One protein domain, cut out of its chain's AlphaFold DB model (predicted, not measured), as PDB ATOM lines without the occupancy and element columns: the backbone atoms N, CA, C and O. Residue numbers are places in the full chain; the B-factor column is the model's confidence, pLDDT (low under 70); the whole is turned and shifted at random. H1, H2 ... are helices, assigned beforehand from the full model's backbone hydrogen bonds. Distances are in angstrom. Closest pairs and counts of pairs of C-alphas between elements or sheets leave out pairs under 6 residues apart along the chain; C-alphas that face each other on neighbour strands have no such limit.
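This is residues 37 to 87 of the 282 residues of the protein "Hypothetical protein" of Chlamydomonas euryale (UniProt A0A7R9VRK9). Two short helices, H2 and H3, pack on each other at a steep angle, with the small helix H1 near H2, and a long loop between H2 and H3 swings out to one end, where residues 62 to 67 stick out. The free loop makes one end of the long axis, and the last residues, up to Asp 87, make the other. The printed part has 51 residues with three named helices, H1, H2 and H3 in that order, and no named strand. The class is all helix, though under half of the residues, 21 of 51, are in named elements. The whole is only just compact, close to loose, with a radius of gyration of the C-alphas of 11.4 A, and spans 38 by 19 by 17 A.

H1 is residues 41 to 45, beginning at C-alpha 41 at (0.625, 10.051, 35.806). H2 is residues 49 to 55, 10.1 A from first to last C-alpha. H3, the longest, is residues 75 to 83, 12.2 A long, ending at C-alpha 83 at (-12.482, 19.178, 34.403).

H1 and H2 are close but not clearly touching, with the closest C-alphas, those of Ile 44 and Leu 52, 7.4 A apart. H2 and H3 touch, with the closest C-alphas, those of Val 55 and Ala 77, 5.4 A apart. They run opposite ways at a steep tilt of 52 degrees. H1 and H3 are only just apart, at 8.1 A. In H1 and H3 every O i to N i+4 pair is within hydrogen-bond range; in H2, 2 of 3 are.

The two C-alphas farthest apart, those of Tyr 64 and Asp 87, are 37.8 A apart. The link from H1 to H2 is tight, with 3 residues; the link from H2 to H3, residues 56 to 74, is long. The printed part has no cut. Its mean pLDDT is 89.2, and no printed residue is under 70.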
ATOM      1  N   PHE A  37      -3.277  10.253  44.842       89.12
ATOM      2  CA  PHE A  37      -4.318  11.261  45.124       89.12
ATOM      3  C   PHE A  37      -5.535  11.271  44.180       89.12
ATOM      4  O   PHE A  37      -6.344  12.186  44.248       89.12
ATOM      5  N   GLY A  38      -5.711  10.253  43.335       89.12
ATOM      6  CA  GLY A  38      -6.751  10.196  42.311       89.12
ATOM      7  C   GLY A  38      -6.413  10.916  41.001       89.12
ATOM      8  O   GLY A  38      -7.334  11.102  40.207       89.12
ATOM      9  N   LEU A  39      -5.156  11.309  40.779       90.44
ATOM     10  CA  LEU A  39      -4.632  11.796  39.499       90.44
ATOM     11  C   LEU A  39      -3.841  10.681  38.806       90.44
ATOM     12  O   LEU A  39      -3.170   9.880  39.457       90.44
ATOM     13  N   SER A  40      -3.943  10.611  37.483       90.69
ATOM     14  CA  SER A  40      -3.104   9.735  36.664       90.69
ATOM     15  C   SER A  40      -1.737  10.371  36.401       90.69
ATOM     16  O   SER A  40      -1.595  11.589  36.464       90.69
ATOM     17  N   ALA A  41      -0.725   9.555  36.093       90.44
ATOM     18  CA  ALA A  41       0.625  10.051  35.806       90.44
ATOM     19  C   ALA A  41       0.629  11.081  34.661       90.44
ATOM     20  O   ALA A  41       1.246  12.135  34.789       90.44
ATOM     21  N   ASP A  42      -0.138  10.821  33.600       90.88
ATOM     22  CA  ASP A  42      -0.263  11.715  32.445       90.88
ATOM     23  C   ASP A  42      -0.854  13.086  32.844       90.88
ATOM     24  O   ASP A  42      -0.377  14.132  32.408       90.88
ATOM     25  N   GLU A  43      -1.862  13.096  33.728       90.50
ATOM     26  CA  GLU A  43      -2.463  14.329  34.265       90.50
ATOM     27  C   GLU A  43      -1.505  15.101  35.178       90.50
ATOM     28  O   GLU A  43      -1.580  16.324  35.226       90.50
ATOM     29  N   ILE A  44      -0.622  14.415  35.908       92.00
ATOM     30  CA  ILE A  44       0.384  15.064  36.761       92.00
ATOM     31  C   ILE A  44       1.438  15.749  35.888       92.00
ATOM     32  O   ILE A  44       1.775  16.903  36.132       92.00
ATOM     33  N   LEU A  45       1.921  15.064  34.850       91.69
ATOM     34  CA  LEU A  45       2.978  15.575  33.974       91.69
ATOM     35  C   LEU A  45       2.515  16.723  33.070       91.69
ATOM     36  O   LEU A  45       3.310  17.589  32.724       91.69
ATOM     37  N   ALA A  46       1.235  16.756  32.698       90.88
ATOM     38  CA  ALA A  46       0.683  17.810  31.849       90.88
ATOM     39  C   ALA A  46       0.346  19.115  32.600       90.88
ATOM     40  O   ALA A  46      -0.122  20.072  31.980       90.88
ATOM     41  N   ARG A  47       0.508  19.156  33.930       91.31
ATOM     42  CA  ARG A  47       0.039  20.253  34.788       91.31
ATOM     43  C   ARG A  47       1.163  21.067  35.393       91.31
ATOM     44  O   ARG A  47       2.290  20.612  35.525       91.31
ATOM     45  N   SER A  48       0.817  22.287  35.798       94.50
ATOM     46  CA  SER A  48       1.751  23.158  36.503       94.50
ATOM     47  C   SER A  48       1.827  22.816  37.993       94.50
ATOM     48  O   SER A  48       0.824  22.461  38.624       94.50
ATOM     49  N   ASP A  49       2.994  23.027  38.603       93.00
ATOM     50  CA  ASP A  49       3.198  22.809  40.040       93.00
ATOM     51  C   ASP A  49       2.224  23.607  40.911       93.00
ATOM     52  O   ASP A  49       1.846  23.171  41.999       93.00
ATOM     53  N   LYS A  50       1.803  24.794  40.456       94.12
ATOM     54  CA  LYS A  50       0.867  25.650  41.200       94.12
ATOM     55  C   LYS A  50      -0.495  24.983  41.355       94.12
ATOM     56  O   LYS A  50      -1.053  25.002  42.447       94.12
ATOM     57  N   GLU A  51      -1.007  24.380  40.289       93.44
ATOM     58  CA  GLU A  51      -2.297  23.689  40.298       93.44
ATOM     59  C   GLU A  51      -2.217  22.379  41.096       93.44
ATOM     60  O   GLU A  51      -3.107  22.071  41.888       93.44
ATOM     61  N   LEU A  52      -1.111  21.639  40.971       92.88
ATOM     62  CA  LEU A  52      -0.889  20.411  41.742       92.88
ATOM     63  C   LEU A  52      -0.797  20.691  43.247       92.88
ATOM     64  O   LEU A  52      -1.412  19.987  44.052       92.88
ATOM     65  N   ASN A  53      -0.123  21.778  43.631       94.25
ATOM     66  CA  ASN A  53      -0.018  22.199  45.027       94.25
ATOM     67  C   ASN A  53      -1.374  22.560  45.664       94.25
ATOM     68  O   ASN A  53      -1.515  22.446  46.883       94.25
ATOM     69  N   GLN A  54      -2.382  22.960  44.876       93.38
ATOM     70  CA  GLN A  54      -3.744  23.202  45.381       93.38
ATOM     71  C   GLN A  54      -4.465  21.903  45.760       93.38
ATOM     72  O   GLN A  54      -5.296  21.897  46.675       93.38
ATOM     73  N   VAL A  55      -4.151  20.805  45.065       93.62
ATOM     74  CA  VAL A  55      -4.694  19.471  45.347       93.62
ATOM     75  C   VAL A  55      -3.970  18.846  46.535       93.62
ATOM     76  O   VAL A  55      -4.619  18.429  47.498       93.62
ATOM     77  N   ALA A  56      -2.638  18.810  46.487       91.56
ATOM     78  CA  ALA A  56      -1.779  18.306  47.549       91.56
ATOM     79  C   ALA A  56      -0.505  19.159  47.626       91.56
ATOM     80  O   ALA A  56       0.341  19.119  46.739       91.56
ATOM     81  N   GLY A  57      -0.360  19.939  48.697       91.69
ATOM     82  CA  GLY A  57       0.808  20.806  48.859       91.69
ATOM     83  C   GLY A  57       2.086  20.006  49.119       91.69
ATOM     84  O   GLY A  57       2.134  19.238  50.082       91.69
ATOM     85  N   LEU A  58       3.145  20.255  48.341       89.00
ATOM     86  CA  LEU A  58       4.449  19.577  48.442       89.00
ATOM     87  C   LEU A  58       5.018  19.567  49.870       89.00
ATOM     88  O   LEU A  58       5.514  18.552  50.350       89.00
ATOM     89  N   LYS A  59       4.859  20.667  50.613       90.38
ATOM     90  CA  LYS A  59       5.324  20.782  52.010       90.38
ATOM     91  C   LYS A  59       4.671  19.775  52.959       90.38
ATOM     92  O   LYS A  59       5.225  19.502  54.020       90.38
ATOM     93  N   ARG A  60       3.479  19.272  52.624       89.12
ATOM     94  CA  ARG A  60       2.743  18.276  53.418       89.12
ATOM     95  C   ARG A  60       3.140  16.842  53.070       89.12
ATOM     96  O   ARG A  60       2.859  15.951  53.858       89.12
ATOM     97  N   LEU A  61       3.784  16.647  51.919       87.69
ATOM     98  CA  LEU A  61       4.340  15.370  51.466       87.69
ATOM     99  C   LEU A  61       5.760  15.129  51.987       87.69
ATOM    100  O   LEU A  61       6.304  14.049  51.785       87.69
ATOM    101  N   ALA A  62       6.365  16.134  52.627       86.62
ATOM    102  CA  ALA A  62       7.716  16.031  53.144       86.62
ATOM    103  C   ALA A  62       7.839  14.851  54.132       86.62
ATOM    104  O   ALA A  62       6.971  14.694  55.003       86.62
ATOM    105  N   PRO A  63       8.918  14.054  54.031       87.00
ATOM    106  CA  PRO A  63       9.241  13.039  55.024       87.00
ATOM    107  C   PRO A  63       9.301  13.639  56.436       87.00
ATOM    108  O   PRO A  63       9.647  14.808  56.602       87.00
ATOM    109  N   TYR A  64       8.974  12.831  57.448       87.19
ATOM    110  CA  TYR A  64       8.994  13.197  58.878       87.19
ATOM    111  C   TYR A  64       7.914  14.176  59.352       87.19
ATOM    112  O   TYR A  64       8.000  14.703  60.457       87.19
ATOM    113  N   ARG A  65       6.860  14.396  58.559       86.88
ATOM    114  CA  ARG A  65       5.643  15.055  59.049       86.88
ATOM    115  C   ARG A  65       4.604  14.015  59.439       86.88
ATOM    116  O   ARG A  65       4.225  13.187  58.614       86.88
ATOM    117  N   ASP A  66       4.058  14.136  60.644       83.81
ATOM    118  CA  ASP A  66       2.983  13.256  61.133       83.81
ATOM    119  C   ASP A  66       1.718  13.324  60.253       83.81
ATOM    120  O   ASP A  66       0.933  12.376  60.166       83.81
ATOM    121  N   ASP A  67       1.548  14.441  59.543       81.50
ATOM    122  CA  ASP A  67       0.426  14.694  58.640       81.50
ATOM    123  C   ASP A  67       0.525  13.948  57.301       81.50
ATOM    124  O   ASP A  67      -0.495  13.783  56.625       81.50
ATOM    125  N   ALA A  68       1.726  13.522  56.891       75.94
ATOM    126  CA  ALA A  68       1.973  12.998  55.546       75.94
ATOM    127  C   ALA A  68       1.210  11.687  55.298       75.94
ATOM    128  O   ALA A  68       0.582  11.517  54.253       75.94
ATOM    129  N   ALA A  69       1.166  10.803  56.298       77.12
ATOM    130  CA  ALA A  69       0.465   9.520  56.214       77.12
ATOM    131  C   ALA A  69      -1.068   9.658  56.132       77.12
ATOM    132  O   ALA A  69      -1.756   8.741  55.692       77.12
ATOM    133  N   LYS A  70      -1.625  10.795  56.568       82.25
ATOM    134  CA  LYS A  70      -3.077  11.055  56.606       82.25
ATOM    135  C   LYS A  70      -3.498  12.113  55.589       82.25
ATOM    136  O   LYS A  70      -4.618  12.632  55.665       82.25
ATOM    137  N   LEU A  71      -2.612  12.468  54.657       86.94
ATOM    138  CA  LEU A  71      -2.857  13.553  53.727       86.94
ATOM    139  C   LEU A  71      -4.020  13.202  52.797       86.94
ATOM    140  O   LEU A  71      -3.944  12.297  51.971       86.94
ATOM    141  N   ARG A  72      -5.114  13.953  52.928       89.81
ATOM    142  CA  ARG A  72      -6.249  13.885  52.008       89.81
ATOM    143  C   ARG A  72      -6.119  14.983  50.955       89.81
ATOM    144  O   ARG A  72      -5.823  16.122  51.331       89.81
ATOM    145  N   PRO A  73      -6.371  14.673  49.673       91.75
ATOM    146  CA  PRO A  73      -6.350  15.681  48.629       91.75
ATOM    147  C   PRO A  73      -7.522  16.646  48.797       91.75
ATOM    148  O   PRO A  73      -8.593  16.289  49.303       91.75
ATOM    149  N   ASN A  74      -7.342  17.878  48.333       93.25
ATOM    150  CA  ASN A  74      -8.441  18.820  48.222       93.25
ATOM    151  C   ASN A  74      -9.366  18.403  47.068       93.25
ATOM    152  O   ASN A  74      -9.089  18.668  45.899       93.25
ATOM    153  N   TYR A  75     -10.485  17.760  47.404       92.62
ATOM    154  CA  TYR A  75     -11.430  17.228  46.420       92.62
ATOM    155  C   TYR A  75     -12.016  18.283  45.476       92.62
ATOM    156  O   TYR A  75     -12.370  17.938  44.351       92.62
ATOM    157  N   LYS A  76     -12.120  19.550  45.902       93.38
ATOM    158  CA  LYS A  76     -12.624  20.629  45.038       93.38
ATOM    159  C   LYS A  76     -11.619  20.950  43.933       93.38
ATOM    160  O   LYS A  76     -11.950  20.805  42.760       93.38
ATOM    161  N   ALA A  77     -10.380  21.252  44.323       92.75
ATOM    162  CA  ALA A  77      -9.286  21.513  43.389       92.75
ATOM    163  C   ALA A  77      -9.040  20.313  42.462       92.75
ATOM    164  O   ALA A  77      -8.840  20.471  41.265       92.75
ATOM    165  N   LEU A  78      -9.144  19.091  42.990       93.06
ATOM    166  CA  LEU A  78      -8.997  17.871  42.201       93.06
ATOM    167  C   LEU A  78     -10.075  17.745  41.116       93.06
ATOM    168  O   LEU A  78      -9.773  17.375  39.985       93.06
ATOM    169  N   GLN A  79     -11.337  18.036  41.442       91.75
ATOM    170  CA  GLN A  79     -12.418  18.011  40.455       91.75
ATOM    171  C   GLN A  79     -12.231  19.083  39.382       91.75
ATOM    172  O   GLN A  79     -12.495  18.817  38.214       91.75
ATOM    173  N   GLU A  80     -11.773  20.271  39.765       91.50
ATOM    174  CA  GLU A  80     -11.459  21.351  38.830       91.50
ATOM    175  C   GLU A  80     -10.318  20.953  37.892       91.50
ATOM    176  O   GLU A  80     -10.472  21.067  36.678       91.50
ATOM    177  N   LEU A  81      -9.244  20.362  38.425       90.38
ATOM    178  CA  LEU A  81      -8.096  19.895  37.644       90.38
ATOM    179  C   LEU A  81      -8.477  18.820  36.616       90.38
ATOM    180  O   LEU A  81      -7.989  18.820  35.483       90.38
ATOM    181  N   LYS A  82      -9.381  17.916  37.009       89.44
ATOM    182  CA  LYS A  82      -9.934  16.878  36.128       89.44
ATOM    183  C   LYS A  82     -10.861  17.441  35.060       89.44
ATOM    184  O   LYS A  82     -10.939  16.891  33.970       89.44
ATOM    185  N   ARG A  83     -11.595  18.512  35.369       88.44
ATOM    186  CA  ARG A  83     -12.482  19.178  34.403       88.44
ATOM    187  C   ARG A  83     -11.705  19.994  33.389       88.44
ATOM    188  O   ARG A  83     -12.090  20.014  32.230       88.44
ATOM    189  N   SER A  84     -10.632  20.648  33.816       88.38
ATOM    190  CA  SER A  84      -9.773  21.416  32.922       88.38
ATOM    191  C   SER A  84      -8.816  20.530  32.124       88.38
ATOM    192  O   SER A  84      -7.999  21.067  31.376       88.38
ATOM    193  N   ALA A  85      -8.812  19.205  32.343       85.38
ATOM    194  CA  ALA A  85      -7.911  18.274  31.664       85.38
ATOM    195  C   ALA A  85      -8.139  18.344  30.151       85.38
ATOM    196  O   ALA A  85      -9.298  18.311  29.726       85.38
ATOM    197  N   PRO A  86      -7.070  18.449  29.340       80.75
ATOM    198  CA  PRO A  86      -7.221  18.428  27.895       80.75
ATOM    199  C   PRO A  86      -7.907  17.123  27.489       80.75
ATOM    200  O   PRO A  86      -7.654  16.070  28.080       80.75
ATOM    201  N   ASP A  87      -8.788  17.189  26.493       76.12
ATOM    202  CA  ASP A  87      -9.668  16.068  26.142       76.12
ATOM    203  C   ASP A  87      -8.876  14.802  25.760       76.12
ATOM    204  O   ASP A  87      -9.267  13.690  26.099       76.12
TER     205      ASP A  87